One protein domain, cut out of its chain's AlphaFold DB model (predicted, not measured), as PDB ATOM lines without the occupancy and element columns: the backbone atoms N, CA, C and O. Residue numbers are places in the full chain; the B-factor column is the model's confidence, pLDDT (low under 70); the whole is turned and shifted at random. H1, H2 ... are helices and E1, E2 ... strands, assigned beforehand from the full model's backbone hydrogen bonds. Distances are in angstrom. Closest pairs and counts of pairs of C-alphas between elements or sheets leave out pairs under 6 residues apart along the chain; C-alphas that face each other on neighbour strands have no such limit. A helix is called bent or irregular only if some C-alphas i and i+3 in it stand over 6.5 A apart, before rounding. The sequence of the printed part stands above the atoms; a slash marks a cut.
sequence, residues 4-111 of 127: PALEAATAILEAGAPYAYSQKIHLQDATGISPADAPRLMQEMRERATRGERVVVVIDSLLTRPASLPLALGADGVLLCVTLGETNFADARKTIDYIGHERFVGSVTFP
ATOM      1  N   PRO A   4     192.065 130.418 186.639       78.69
ATOM      2  CA  PRO A   4     192.338 131.788 186.189       78.69
ATOM      3  C   PRO A   4     191.176 132.398 185.390       78.69
ATOM      4  O   PRO A   4     190.894 133.585 185.493       78.69
ATOM      5  N   ALA A   5     190.458 131.586 184.608       87.12
ATOM      6  CA  ALA A   5     189.330 132.066 183.811       87.12
ATOM      7  C   ALA A   5     188.129 132.460 184.689       87.12
ATOM      8  O   ALA A   5     187.448 133.439 184.394       87.12
ATOM      9  N   LEU A   6     187.908 131.748 185.799       91.50
ATOM     10  CA  LEU A   6     186.892 132.105 186.787       91.50
ATOM     11  C   LEU A   6     187.238 133.406 187.529       91.50
ATOM     12  O   LEU A   6     186.346 134.217 187.777       91.50
ATOM     13  N   GLU A   7     188.520 133.637 187.833       91.19
ATOM     14  CA  GLU A   7     188.991 134.912 188.399       91.19
ATOM     15  C   GLU A   7     188.735 136.077 187.426       91.19
ATOM     16  O   GLU A   7     188.148 137.082 187.828       91.19
ATOM     17  N   ALA A   8     189.072 135.927 186.136       93.50
ATOM     18  CA  ALA A   8     188.725 136.924 185.110       93.50
ATOM     19  C   ALA A   8     187.216 137.182 185.055       93.50
ATOM     20  O   ALA A   8     186.785 138.331 185.036       93.50
ATOM     21  N   ALA A   9     186.407 136.124 185.030       94.25
ATOM     22  CA  ALA A   9     184.964 136.263 184.921       94.25
ATOM     23  C   ALA A   9     184.351 136.960 186.141       94.25
ATOM     24  O   ALA A   9     183.497 137.828 185.981       94.25
ATOM     25  N   THR A  10     184.837 136.649 187.344       93.06
ATOM     26  CA  THR A  10     184.447 137.353 188.572       93.06
ATOM     27  C   THR A  10     184.779 138.840 188.478       93.06
ATOM     28  O   THR A  10     183.903 139.670 188.702       93.06
ATOM     29  N   ALA A  11     185.996 139.184 188.045       93.38
ATOM     30  CA  ALA A  11     186.400 140.577 187.871       93.38
ATOM     31  C   ALA A  11     185.539 141.318 186.827       93.38
ATOM     32  O   ALA A  11     185.215 142.489 187.010       93.38
ATOM     33  N   ILE A  12     185.118 140.642 185.750       92.69
ATOM     34  CA  ILE A  12     184.190 141.209 184.756       92.69
ATOM     35  C   ILE A  12     182.821 141.484 185.385       92.69
ATOM     36  O   ILE A  12     182.242 142.542 185.141       92.69
ATOM     37  N   LEU A  13     182.298 140.560 186.197       92.62
ATOM     38  CA  LEU A  13     181.035 140.767 186.909       92.62
ATOM     39  C   LEU A  13     181.122 141.952 187.877       92.62
ATOM     40  O   LEU A  13     180.212 142.777 187.905       92.62
ATOM     41  N   GLU A  14     182.214 142.058 188.633       92.19
ATOM     42  CA  GLU A  14     182.460 143.171 189.554       92.19
ATOM     43  C   GLU A  14     182.545 144.511 188.812       92.19
ATOM     44  O   GLU A  14     181.872 145.470 189.189       92.19
ATOM     45  N   ALA A  15     183.294 144.568 187.709       91.38
ATOM     46  CA  ALA A  15     183.380 145.758 186.862       91.38
ATOM     47  C   ALA A  15     182.028 146.122 186.219       91.38
ATOM     48  O   ALA A  15     181.743 147.295 185.975       91.38
ATOM     49  N   GLY A  16     181.187 145.120 185.957       90.19
ATOM     50  CA  GLY A  16     179.840 145.276 185.422       90.19
ATOM     51  C   GLY A  16     178.781 145.671 186.460       90.19
ATOM     52  O   GLY A  16     177.707 146.135 186.076       90.19
ATOM     53  N   ALA A  17     179.064 145.529 187.759       88.88
ATOM     54  CA  ALA A  17     178.095 145.743 188.835       88.88
ATOM     55  C   ALA A  17     177.404 147.125 188.812       88.88
ATOM     56  O   ALA A  17     176.187 147.164 189.010       88.88
ATOM     57  N   PRO A  18     178.086 148.249 188.497       89.62
ATOM     58  CA  PRO A  18     177.430 149.556 188.384       89.62
ATOM     59  C   PRO A  18     176.335 149.621 187.306       89.62
ATOM     60  O   PRO A  18     175.436 150.454 187.389       89.62
ATOM     61  N   TYR A  19     176.381 148.736 186.307       85.50
ATOM     62  CA  TYR A  19     175.438 148.696 185.184       85.50
ATOM     63  C   TYR A  19     174.292 147.695 185.390       85.50
ATOM     64  O   TYR A  19     173.359 147.653 184.580       85.50
ATOM     65  N   ALA A  20     174.324 146.926 186.485       79.25
ATOM     66  CA  ALA A  20     173.406 145.818 186.750       79.25
ATOM     67  C   ALA A  20     171.924 146.231 186.829       79.25
ATOM     68  O   ALA A  20     171.043 145.397 186.631       79.25
ATOM     69  N   TYR A  21     171.641 147.515 187.078       76.94
ATOM     70  CA  TYR A  21     170.281 148.063 187.094       76.94
ATOM     71  C   TYR A  21     169.645 148.132 185.694       76.94
ATOM     72  O   TYR A  21     168.426 148.117 185.562       76.94
ATOM     73  N   SER A  22     170.475 148.209 184.648       80.19
ATOM     74  CA  SER A  22     170.040 148.299 183.246       80.19
ATOM     75  C   SER A  22     170.213 146.990 182.478       80.19
ATOM     76  O   SER A  22     169.449 146.713 181.557       80.19
ATOM     77  N   GLN A  23     171.209 146.177 182.847       80.62
ATOM     78  CA  GLN A  23     171.526 144.915 182.183       80.62
ATOM     79  C   GLN A  23     171.919 143.878 183.229       80.62
ATOM     80  O   GLN A  23     172.942 144.010 183.898       80.62
ATOM     81  N   LYS A  24     171.119 142.820 183.364       87.69
ATOM     82  CA  LYS A  24     171.434 141.720 184.273       87.69
ATOM     83  C   LYS A  24     172.605 140.913 183.707       87.69
ATOM     84  O   LYS A  24     172.502 140.392 182.597       87.69
ATOM     85  N   ILE A  25     173.698 140.816 184.464       91.38
ATOM     86  CA  ILE A  25     174.896 140.056 184.084       91.38
ATOM     87  C   ILE A  25     174.898 138.724 184.834       91.38
ATOM     88  O   ILE A  25     174.795 138.683 186.059       91.38
ATOM     89  N   HIS A  26     175.009 137.633 184.088       92.06
ATOM     90  CA  HIS A  26     175.061 136.270 184.593       92.06
ATOM     91  C   HIS A  26     176.466 135.697 184.442       92.06
ATOM     92  O   HIS A  26     177.093 135.862 183.400       92.06
ATOM     93  N   LEU A  27     176.931 134.977 185.461       94.06
ATOM     94  CA  LEU A  27     178.104 134.119 185.355       94.06
ATOM     95  C   LEU A  27     177.643 132.680 185.154       94.06
ATOM     96  O   LEU A  27     176.881 132.157 185.965       94.06
ATOM     97  N   GLN A  28     178.130 132.050 184.095       95.75
ATOM     98  CA  GLN A  28     177.946 130.631 183.840       95.75
ATOM     99  C   GLN A  28     179.304 129.938 183.890       95.75
ATOM    100  O   GLN A  28     180.139 130.127 183.008       95.75
ATOM    101  N   ASP A  29     179.517 129.097 184.898       95.00
ATOM    102  CA  ASP A  29     180.652 128.180 184.895       95.00
ATOM    103  C   ASP A  29     180.294 126.956 184.042       95.00
ATOM    104  O   ASP A  29     179.354 126.220 184.345       95.00
ATOM    105  N   ALA A  30     180.993 126.798 182.924       95.44
ATOM    106  CA  ALA A  30     180.896 125.671 182.005       95.44
ATOM    107  C   ALA A  30     182.236 124.920 181.908       95.44
ATOM    108  O   ALA A  30     182.472 124.156 180.965       95.44
ATOM    109  N   THR A  31     183.129 125.109 182.885       92.94
ATOM    110  CA  THR A  31     184.226 124.167 183.093       92.94
ATOM    111  C   THR A  31     183.624 122.792 183.342       92.94
ATOM    112  O   THR A  31     182.554 122.652 183.931       92.94
ATOM    113  N   GLY A  32     184.258 121.737 182.844       92.44
ATOM    114  CA  GLY A  32     183.664 120.414 182.997       92.44
ATOM    115  C   GLY A  32     182.778 119.951 181.853       92.44
ATOM    116  O   GLY A  32     182.529 118.749 181.794       92.44
ATOM    117  N   ILE A  33     182.308 120.853 180.983       95.31
ATOM    118  CA  ILE A  33     181.138 120.571 180.147       95.31
ATOM    119  C   ILE A  33     181.302 119.330 179.265       95.31
ATOM    120  O   ILE A  33     182.344 119.104 178.639       95.31
ATOM    121  N   SER A  34     180.248 118.515 179.233       95.56
ATOM    122  CA  SER A  34     180.181 117.340 178.375       95.56
ATOM    123  C   SER A  34     179.830 117.743 176.932       95.56
ATOM    124  O   SER A  34     179.118 118.729 176.723       95.56
ATOM    125  N   PRO A  35     180.256 116.974 175.913       94.44
ATOM    126  CA  PRO A  35     179.832 117.219 174.534       94.44
ATOM    127  C   PRO A  35     178.307 117.196 174.341       94.44
ATOM    128  O   PRO A  35     177.795 117.906 173.482       94.44
ATOM    129  N   ALA A  36     177.584 116.399 175.137       95.12
ATOM    130  CA  ALA A  36     176.129 116.290 175.054       95.12
ATOM    131  C   ALA A  36     175.415 117.535 175.611       95.12
ATOM    132  O   ALA A  36     174.364 117.921 175.105       95.12
ATOM    133  N   ASP A  37     175.995 118.186 176.623       95.56
ATOM    134  CA  ASP A  37     175.398 119.356 177.271       95.56
ATOM    135  C   ASP A  37     175.727 120.676 176.563       95.56
ATOM    136  O   ASP A  37     174.964 121.637 176.671       95.56
ATOM    137  N   ALA A  38     176.839 120.736 175.824       95.19
ATOM    138  CA  ALA A  38     177.325 121.975 175.218       95.19
ATOM    139  C   ALA A  38     176.335 122.660 174.256       95.19
ATOM    140  O   ALA A  38     176.143 123.872 174.397       95.19
ATOM    141  N   PRO A  39     175.653 121.953 173.329       93.75
ATOM    142  CA  PRO A  39     174.672 122.589 172.448       93.75
ATOM    143  C   PRO A  39     173.479 123.166 173.213       93.75
ATOM    144  O   PRO A  39     173.032 124.272 172.913       93.75
ATOM    145  N   ARG A  40     172.992 122.440 174.229       95.00
ATOM    146  CA  ARG A  40     171.880 122.888 175.074       95.00
ATOM    147  C   ARG A  40     172.256 124.150 175.841       95.00
ATOM    148  O   ARG A  40     171.524 125.130 175.776       95.00
ATOM    149  N   LEU A  41     173.414 124.152 176.501       96.25
ATOM    150  CA  LEU A  41     173.859 125.326 177.249       96.25
ATOM    151  C   LEU A  41     174.043 126.541 176.329       96.25
ATOM    152  O   LEU A  41     173.638 127.644 176.679       96.25
ATOM    153  N   MET A  42     174.597 126.348 175.129       95.69
ATOM    154  CA  MET A  42     174.739 127.423 174.143       95.69
ATOM    155  C   MET A  42     173.374 128.008 173.734       95.69
ATOM    156  O   MET A  42     173.202 129.228 173.688       95.69
ATOM    157  N   GLN A  43     172.375 127.156 173.502       95.19
ATOM    158  CA  GLN A  43     171.011 127.605 173.219       95.19
ATOM    159  C   GLN A  43     170.434 128.440 174.377       95.19
ATOM    160  O   GLN A  43     169.928 129.539 174.146       95.19
ATOM    161  N   GLU A  44     170.601 127.991 175.623       95.25
ATOM    162  CA  GLU A  44     170.169 128.737 176.813       95.25
ATOM    163  C   GLU A  44     170.863 130.108 176.927       95.25
ATOM    164  O   GLU A  44     170.222 131.105 177.272       95.25
ATOM    165  N   MET A  45     172.163 130.197 176.617       94.94
ATOM    166  CA  MET A  45     172.896 131.470 176.654       94.94
ATOM    167  C   MET A  45     172.407 132.433 175.570       94.94
ATOM    168  O   MET A  45     172.240 133.626 175.831       94.94
ATOM    169  N   ARG A  46     172.117 131.921 174.369       93.69
ATOM    170  CA  ARG A  46     171.546 132.719 173.277       93.69
ATOM    171  C   ARG A  46     170.185 133.290 173.657       93.69
ATOM    172  O   ARG A  46     169.931 134.461 173.402       93.69
ATOM    173  N   GLU A  47     169.330 132.494 174.290       94.62
ATOM    174  CA  GLU A  47     168.012 132.946 174.751       94.62
ATOM    175  C   GLU A  47     168.092 134.028 175.830       94.62
ATOM    176  O   GLU A  47     167.243 134.915 175.884       94.62
ATOM    177  N   ARG A  48     169.109 133.988 176.696       93.19
ATOM    178  CA  ARG A  48     169.377 135.083 177.643       93.19
ATOM    179  C   ARG A  48     169.785 136.353 176.908       93.19
ATOM    180  O   ARG A  48     169.213 137.413 177.155       93.19
ATOM    181  N   ALA A  49     170.724 136.230 175.971       91.50
ATOM    182  CA  ALA A  49     171.206 137.357 175.185       91.50
ATOM    183  C   ALA A  49     170.073 138.045 174.401       91.50
ATOM    184  O   ALA A  49     169.983 139.272 174.398       91.50
ATOM    185  N   THR A  50     169.143 137.284 173.806       92.38
ATOM    186  CA  THR A  50     167.992 137.858 173.079       92.38
ATOM    187  C   THR A  50     166.983 138.566 173.985       92.38
ATOM    188  O   THR A  50     166.270 139.449 173.513       92.38
ATOM    189  N   ARG A  51     166.942 138.247 175.286       91.69
ATOM    190  CA  ARG A  51     166.159 138.986 176.295       91.69
ATOM    191  C   ARG A  51     166.860 140.248 176.812       91.69
ATOM    192  O   ARG A  51     166.333 140.908 177.704       91.69
ATOM    193  N   GLY A  52     168.033 140.590 176.277       90.06
ATOM    194  CA  GLY A  52     168.829 141.734 176.725       90.06
ATOM    195  C   GLY A  52     169.639 141.472 177.999       90.06
ATOM    196  O   GLY A  52     170.197 142.408 178.572       90.06
ATOM    197  N   GLU A  53     169.723 140.217 178.451       92.31
ATOM    198  CA  GLU A  53     170.633 139.814 179.527       92.31
ATOM    199  C   GLU A  53     172.068 139.690 178.981       92.31
ATOM    200  O   GLU A  53     172.292 139.438 177.796       92.31
ATOM    201  N   ARG A  54     173.068 139.830 179.852       92.50
ATOM    202  CA  ARG A  54     174.475 139.555 179.533       92.50
ATOM    203  C   ARG A  54     174.908 138.274 180.223       92.50
ATOM    204  O   ARG A  54     174.528 138.032 181.366       92.50
ATOM    205  N   VAL A  55     175.737 137.475 179.562       94.50
ATOM    206  CA  VAL A  55     176.284 136.246 180.141       94.50
ATOM    207  C   VAL A  55     177.791 136.205 179.924       94.50
ATOM    208  O   VAL A  55     178.266 136.358 178.803       94.50
ATOM    209  N   VAL A  56     178.535 135.974 181.000       95.50
ATOM    210  CA  VAL A  56     179.953 135.624 180.976       95.50
ATOM    211  C   VAL A  56     180.054 134.121 181.195       95.50
ATOM    212  O   VAL A  56     179.589 133.614 182.216       95.50
ATOM    213  N   VAL A  57     180.646 133.404 180.242       96.06
ATOM    214  CA  VAL A  57     180.789 131.944 180.306       96.06
ATOM    215  C   VAL A  57     182.249 131.586 180.544       96.06
ATOM    216  O   VAL A  57     183.123 131.959 179.762       96.06
ATOM    217  N   VAL A  58     182.520 130.842 181.613       96.75
ATOM    218  CA  VAL A  58     183.847 130.286 181.899       96.75
ATOM    219  C   VAL A  58     183.930 128.904 181.276       96.75
ATOM    220  O   VAL A  58     183.080 128.058 181.535       96.75
ATOM    221  N   ILE A  59     184.960 128.659 180.473       94.62
ATOM    222  CA  ILE A  59     185.194 127.361 179.838       94.62
ATOM    223  C   ILE A  59     186.620 126.872 180.083       94.62
ATOM    224  O   ILE A  59     187.533 127.647 180.373       94.62
ATOM    225  N   ASP A  60     186.816 125.564 179.939       92.19
ATOM    226  CA  ASP A  60     188.147 124.968 179.866       92.19
ATOM    227  C   ASP A  60     188.885 125.374 178.579       92.19
ATOM    228  O   ASP A  60     188.276 125.774 177.585       92.19
ATOM    229  N   SER A  61     190.212 125.195 178.576       91.00
ATOM    230  CA  SER A  61     191.012 125.326 177.354       91.00
ATOM    231  C   SER A  61     190.507 124.360 176.284       91.00
ATOM    232  O   SER A  61     190.445 123.147 176.521       91.00
ATOM    233  N   LEU A  62     190.240 124.896 175.090       91.94
ATOM    234  CA  LEU A  62     189.770 124.137 173.928       91.94
ATOM    235  C   LEU A  62     190.727 123.013 173.522       91.94
ATOM    236  O   LEU A  62     190.291 121.994 172.997       91.94
ATOM    237  N   LEU A  63     192.020 123.170 173.814       91.19
ATOM    238  CA  LEU A  63     193.030 122.151 173.524       91.19
ATOM    239  C   LEU A  63     192.888 120.914 174.414       91.19
ATOM    240  O   LEU A  63     193.262 119.818 174.012       91.19
ATOM    241  N   THR A  64     192.364 121.094 175.626       90.12
ATOM    242  CA  THR A  64     192.167 120.007 176.597       90.12
ATOM    243  C   THR A  64     190.731 119.507 176.637       90.12
ATOM    244  O   THR A  64     190.503 118.336 176.927       90.12
ATOM    245  N   ARG A  65     189.759 120.375 176.337       91.50
ATOM    246  CA  ARG A  65     188.336 120.039 176.280       91.50
ATOM    247  C   ARG A  65     187.663 120.709 175.082       91.50
ATOM    248  O   ARG A  65     187.079 121.777 175.228       91.50
ATOM    249  N   PRO A  66     187.652 120.053 173.914       92.94
ATOM    250  CA  PRO A  66     186.989 120.583 172.723       92.94
ATOM    251  C   PRO A  66     185.467 120.736 172.867       92.94
ATOM    252  O   PRO A  66     184.848 121.462 172.096       92.94
ATOM    253  N   ALA A  67     184.852 120.082 173.861       94.25
ATOM    254  CA  ALA A  67     183.414 120.157 174.129       94.25
ATOM    255  C   ALA A  67     182.907 121.589 174.368       94.25
ATOM    256  O   ALA A  67     181.740 121.865 174.112       94.25
ATOM    257  N   SER A  68     183.763 122.510 174.822       92.62
ATOM    258  CA  SER A  68     183.403 123.916 175.028       92.62
ATOM    259  C   SER A  68     183.505 124.786 173.769       92.62
ATOM    260  O   SER A  68     183.100 125.947 173.808       92.62
ATOM    261  N   LEU A  69     183.986 124.253 172.638       94.00
ATOM    262  CA  LEU A  69     184.126 125.008 171.387       94.00
ATOM    263  C   LEU A  69     182.817 125.681 170.920       94.00
ATOM    264  O   LEU A  69     182.879 126.856 170.558       94.00
ATOM    265  N   PRO A  70     181.631 125.036 170.976       93.81
ATOM    266  CA  PRO A  70     180.381 125.687 170.582       93.81
ATOM    267  C   PRO A  70     180.056 126.937 171.407       93.81
ATOM    268  O   PRO A  70     179.485 127.883 170.873       93.81
ATOM    269  N   LEU A  71     180.446 126.963 172.687       95.25
ATOM    270  CA  LEU A  71     180.251 128.126 173.556       95.25
ATOM    271  C   LEU A  71     181.150 129.286 173.118       95.25
ATOM    272  O   LEU A  71     180.686 130.419 173.038       95.25
ATOM    273  N   ALA A  72     182.412 129.006 172.779       94.81
ATOM    274  CA  ALA A  72     183.344 130.025 172.296       94.81
ATOM    275  C   ALA A  72     182.934 130.590 170.924       94.81
ATOM    276  O   ALA A  72     182.974 131.798 170.718       94.81
ATOM    277  N   LEU A  73     182.497 129.729 170.000       93.88
ATOM    278  CA  LEU A  73     182.025 130.144 168.672       93.88
ATOM    279  C   LEU A  73     180.679 130.878 168.723       93.88
ATOM    280  O   LEU A  73     180.391 131.710 167.863       93.88
ATOM    281  N   GLY A  74     179.840 130.548 169.707       92.50
ATOM    282  CA  GLY A  74     178.535 131.166 169.913       92.50
ATOM    283  C   GLY A  74     178.575 132.498 170.659       92.50
ATOM    284  O   GLY A  74     177.567 133.202 170.653       92.50
ATOM    285  N   ALA A  75     179.704 132.843 171.282       94.56
ATOM    286  CA  ALA A  75     179.869 134.081 172.028       94.56
ATOM    287  C   ALA A  75     180.002 135.306 171.107       94.56
ATOM    288  O   ALA A  75     180.594 135.235 170.025       94.56
ATOM    289  N   ASP A  76     179.507 136.449 171.590       93.94
ATOM    290  CA  ASP A  76     179.668 137.754 170.933       93.94
ATOM    291  C   ASP A  76     181.126 138.246 170.971       93.94
ATOM    292  O   ASP A  76     181.548 139.040 170.134       93.94
ATOM    293  N   GLY A  77     181.902 137.770 171.945       95.56
ATOM    294  CA  GLY A  77     183.318 138.065 172.100       95.56
ATOM    295  C   GLY A  77     183.976 137.117 173.097       95.56
ATOM    296  O   GLY A  77     183.328 136.609 174.013       95.56
ATOM    297  N   VAL A  78     185.272 136.872 172.915       96.50
ATOM    298  CA  VAL A  78     186.063 135.933 173.719       96.50
ATOM    299  C   VAL A  78     187.275 136.640 174.321       96.50
ATOM    300  O   VAL A  78     187.934 137.448 173.669       96.50
ATOM    301  N   LEU A  79     187.592 136.315 175.574       95.81
ATOM    302  CA  LEU A  79     188.812 136.750 176.249       95.81
ATOM    303  C   LEU A  79     189.780 135.579 176.391       95.81
ATOM    304  O   LEU A  79     189.429 134.533 176.939       95.81
ATOM    305  N   LEU A  80     191.020 135.767 175.943       95.12
ATOM    306  CA  LEU A  80     192.068 134.771 176.133       95.12
ATOM    307  C   LEU A  80     192.704 134.918 177.521       95.12
ATOM    308  O   LEU A  80     193.370 135.913 177.799       95.12
ATOM    309  N   CYS A  81     192.548 133.916 178.382       93.75
ATOM    310  CA  CYS A  81     193.228 133.881 179.677       93.75
ATOM    311  C   CYS A  81     194.622 133.253 179.535       93.75
ATOM    312  O   CYS A  81     194.749 132.105 179.106       93.75
ATOM    313  N   VAL A  82     195.662 133.997 179.914       92.19
ATOM    314  CA  VAL A  82     197.072 133.599 179.781       92.19
ATOM    315  C   VAL A  82     197.733 133.607 181.154       92.19
ATOM    316  O   VAL A  82     197.830 134.650 181.790       92.19
ATOM    317  N   THR A  83     198.254 132.470 181.605       91.62
ATOM    318  CA  THR A  83     199.071 132.410 182.821       91.62
ATOM    319  C   THR A  83     200.540 132.604 182.456       91.62
ATOM    320  O   THR A  83     201.131 131.797 181.734       91.62
ATOM    321  N   LEU A  84     201.148 133.677 182.959       89.81
ATOM    322  CA  LEU A  84     202.536 134.033 182.678       89.81
ATOM    323  C   LEU A  84     203.494 132.937 183.159       89.81
ATOM    324  O   LEU A  84     203.454 132.512 184.313       89.81
ATOM    325  N   GLY A  85     204.371 132.486 182.260       89.25
ATOM    326  CA  GLY A  85     205.329 131.412 182.530       89.25
ATOM    327  C   GLY A  85     204.732 129.999 182.552       89.25
ATOM    328  O   GLY A  85     205.472 129.057 182.825       89.25
ATOM    329  N   GLU A  86     203.434 129.833 182.268       89.25
ATOM    330  CA  GLU A  86     202.781 128.515 182.169       89.25
ATOM    331  C   GLU A  86     202.080 128.302 180.822       89.25
ATOM    332  O   GLU A  86     202.207 127.234 180.226       89.25
ATOM    333  N   THR A  87     201.364 129.303 180.310       89.19
ATOM    334  CA  THR A  87     200.698 129.206 179.008       89.19
ATOM    335  C   THR A  87     201.725 129.252 177.878       89.19
ATOM    336  O   THR A  87     202.459 130.229 177.724       89.19
ATOM    337  N   ASN A  88     201.748 128.204 177.054       91.31
ATOM    338  CA  ASN A  88     202.574 128.153 175.853       91.31
ATOM    339  C   ASN A  88     201.984 129.055 174.755       91.31
ATOM    340  O   ASN A  88     200.798 128.969 174.433       91.31
ATOM    341  N   PHE A  89     202.824 129.890 174.141       91.12
ATOM    342  CA  PHE A  89     202.425 130.786 173.055       91.12
ATOM    343  C   PHE A  89     201.844 130.043 171.841       91.12
ATOM    344  O   PHE A  89     200.873 130.502 171.246       91.12
ATOM    345  N   ALA A  90     202.386 128.873 171.492       93.31
ATOM    346  CA  ALA A  90     201.872 128.066 170.385       93.31
ATOM    347  C   ALA A  90     200.448 127.557 170.659       93.31
ATOM    348  O   ALA A  90     199.616 127.507 169.758       93.31
ATOM    349  N   ASP A  91     200.147 127.219 171.911       92.50
ATOM    350  CA  ASP A  91     198.829 126.743 172.333       92.50
ATOM    351  C   ASP A  91     197.807 127.883 172.414       92.50
ATOM    352  O   ASP A  91     196.659 127.734 171.986       92.50
ATOM    353  N   ALA A  92     198.243 129.059 172.871       92.75
ATOM    354  CA  ALA A  92     197.464 130.286 172.759       92.75
ATOM    355  C   ALA A  92     197.134 130.591 171.289       92.75
ATOM    356  O   ALA A  92     195.972 130.816 170.956       92.75
ATOM    357  N   ARG A  93     198.124 130.511 170.390       94.94
ATOM    358  CA  ARG A  93     197.922 130.763 168.960       94.94
ATOM    359  C   ARG A  93     196.940 129.781 168.326       94.94
ATOM    360  O   ARG A  93     195.999 130.229 167.686       94.94
ATOM    361  N   LYS A  94     197.085 128.476 168.581       94.50
ATOM    362  CA  LYS A  94     196.121 127.457 168.124       94.50
ATOM    363  C   LYS A  94     194.705 127.747 168.611       94.50
ATOM    364  O   LYS A  94     193.756 127.582 167.862       94.50
ATOM    365  N   THR A  95     194.562 128.166 169.868       94.19
ATOM    366  CA  THR A  95     193.256 128.524 170.442       94.19
ATOM    367  C   THR A  95     192.626 129.688 169.682       94.19
ATOM    368  O   THR A  95     191.438 129.642 169.373       94.19
ATOM    369  N   ILE A  96     193.430 130.699 169.338       95.38
ATOM    370  CA  ILE A  96     192.970 131.826 168.530       95.38
ATOM    371  C   ILE A  96     192.564 131.358 167.131       95.38
ATOM    372  O   ILE A  96     191.483 131.705 166.664       95.38
ATOM    373  N   ASP A  97     193.383 130.522 166.497       94.81
ATOM    374  CA  ASP A  97     193.113 130.010 165.153       94.81
ATOM    375  C   ASP A  97     191.854 129.111 165.110       94.81
ATOM    376  O   ASP A  97     191.138 129.121 164.114       94.81
ATOM    377  N   TYR A  98     191.530 128.381 166.189       93.38
ATOM    378  CA  TYR A  98     190.301 127.576 166.283       93.38
ATOM    379  C   TYR A  98     189.016 128.405 166.367       93.38
ATOM    380  O   TYR A  98     187.980 127.970 165.867       93.38
ATOM    381  N   ILE A  99     189.056 129.550 167.049       95.25
ATOM    382  CA  ILE A  99     187.868 130.384 167.280       95.25
ATOM    383  C   ILE A  99     187.715 131.457 166.189       95.25
ATOM    384  O   ILE A  99     186.587 131.803 165.840       95.25
ATOM    385  N   GLY A 100     188.830 131.966 165.659       95.00
ATOM    386  CA  GLY A 100     188.889 133.135 164.783       95.00
ATOM    387  C   GLY A 100     189.433 134.361 165.520       95.00
ATOM    388  O   GLY A 100     189.015 134.668 166.640       95.00
ATOM    389  N   HIS A 101     190.382 135.068 164.898       94.75
ATOM    390  CA  HIS A 101     191.052 136.243 165.484       94.75
ATOM    391  C   HIS A 101     190.064 137.378 165.777       94.75
ATOM    392  O   HIS A 101     190.193 138.071 166.779       94.75
ATOM    393  N   GLU A 102     189.050 137.533 164.933       94.50
ATOM    394  CA  GLU A 102     188.031 138.579 164.990       94.50
ATOM    395  C   GLU A 102     187.090 138.475 166.197       94.50
ATOM    396  O   GLU A 102     186.443 139.457 166.555       94.50
ATOM    397  N   ARG A 103     187.011 137.302 166.835       95.19
ATOM    398  CA  ARG A 103     186.163 137.091 168.016       95.19
ATOM    399  C   ARG A 103     186.857 137.442 169.320       95.19
ATOM    400  O   ARG A 103     186.186 137.598 170.339       95.19
ATOM    401  N   PHE A 104     188.186 137.540 169.325       96.44
ATOM    402  CA  PHE A 104     188.902 137.901 170.539       96.44
ATOM    403  C   PHE A 104     188.823 139.401 170.769       96.44
ATOM    404  O   PHE A 104     189.360 140.193 170.001       96.44
ATOM    405  N   VAL A 105     188.202 139.788 171.882       96.31
ATOM    406  CA  VAL A 105     188.151 141.194 172.311       96.31
ATOM    407  C   VAL A 105     189.407 141.600 173.086       96.31
ATOM    408  O   VAL A 105     189.651 142.782 173.308       96.31
ATOM    409  N   GLY A 106     190.219 140.622 173.500       94.31
ATOM    410  CA  GLY A 106     191.488 140.850 174.177       94.31
ATOM    411  C   GLY A 106     191.992 139.628 174.939       94.31
ATOM    412  O   GLY A 106     191.515 138.502 174.767       94.31
ATOM    413  N   SER A 107     192.964 139.868 175.815       94.19
ATOM    414  CA  SER A 107     193.555 138.853 176.686       94.19
ATOM    415  C   SER A 107     193.716 139.362 178.112       94.19
ATOM    416  O   SER A 107     194.026 140.535 178.315       94.19
ATOM    417  N   VAL A 108     193.596 138.461 179.083       94.00
ATOM    418  CA  VAL A 108     193.864 138.730 180.500       94.00
ATOM    419  C   VAL A 108     195.053 137.887 180.939       94.00
ATOM    420  O   VAL A 108     195.059 136.668 180.759       94.00
ATOM    421  N   THR A 109     196.069 138.535 181.508       92.75
ATOM    422  CA  THR A 109     197.273 137.861 181.999       92.75
ATOM    423  C   THR A 109     197.216 137.641 183.501       92.75
ATOM    424  O   THR A 109     196.959 138.579 184.253       92.75
ATOM    425  N   PHE A 110     197.555 136.434 183.934       91.06
ATOM    426  CA  PHE A 110     197.631 136.053 185.337       91.06
ATOM    427  C   PHE A 110     199.077 135.763 185.730       91.06
ATOM    428  O   PHE A 110     199.798 135.113 184.964       91.06
ATOM    429  N   PRO A 111     199.529 136.194 186.919       89.81
ATOM    430  CA  PRO A 111     200.801 135.732 187.444       89.81
ATOM    431  C   PRO A 111     200.728 134.226 187.705       89.81
ATOM    432  O   PRO A 111     199.672 133.670 188.014       89.81
TER     433      PRO A 111
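Overview. This is residues 4 to 111 of the 127 residues of an uncharacterized protein of Pyxidicoccus fallax (UniProt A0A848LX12). Two separate pairs of parallel strands, E1 with E2 and E3 with E4, stand with the long helix H1 over one side and H2 and H4 over the other; the first residues of H1, 4 to 9, reach both pairs. H3 sits between H2, with which it runs side by side, and H4. The printed part has 108 residues, with four helices and four strands alternating as H1 E1 H2 E2 H3 E3 H4 E4, and its class is mixed. It is compact, with a radius of gyration of the C-alphas of 13.8 A, and rounded, spanning 40 by 32 by 25 A.

Arrangement. Begin with H1, residues 4 to 19, which touches no helix. Its Leu 13 comes closest to E1, residues 25 to 29, at Ile 25, with 6.8 A between the C-alphas. Next find H2, residues 38 to 50, and E2, residues 54 to 58: their closest C-alphas are those of Met 45 and Val 55, 6.8 A apart. E1 and E2 are parallel neighbours at 21 degrees; N 26 and O 54, 2.8 A apart, are within hydrogen-bond range. E1, H2 and E2 make a strand-helix-strand unit, two parallel neighbour strands with a helix between, with a right-handed crossover. H3, residues 66 to 74, touches H2 at a shallow tilt of 19 degrees, the same way; the C-alphas of Met 42 and Leu 71 are closest, 5.6 A apart. E3, residues 78 to 83, H4, residues 89 to 99, and E4, residues 104 to 110, make a second such unit, also right-handed. E3 and E4 are parallel at 22 degrees, with N 82 and O 108 at 2.9 A. H3 and H4 only just touch, with 3 pairs of C-alphas within 8 A, the closest being Leu 73 and Ile 99 at 6.0 A. E2 and E3 are apart. Every O i to N i+4 pair is within hydrogen-bond range in H2 and H4, against 10 of 12 in H1 and 3 of 5 in H3.

Along the chain. Find C-alpha 4 at (192.338, 131.788, 186.189); from there H1 runs 23.9 A. H1 and H3 are irregular: C-alphas 15 and 18, and also 67 and 70, are 7.2 A apart. E1 measures 13.2 A, H2 18.5 A, E2 13.4 A, H3 13.8 A, E3 16.3 A and H4 15.7 A. E4 runs 17.3 A to C-alpha 110 at (197.631, 136.053, 185.337).

Size, cuts and confidence. Look for the two C-alphas farthest apart at Tyr 21 and Ala 90, 41.0 A. The printed part has no cut and no long link. The mean pLDDT of the printed part is 92.6, and no printed residue is under 70.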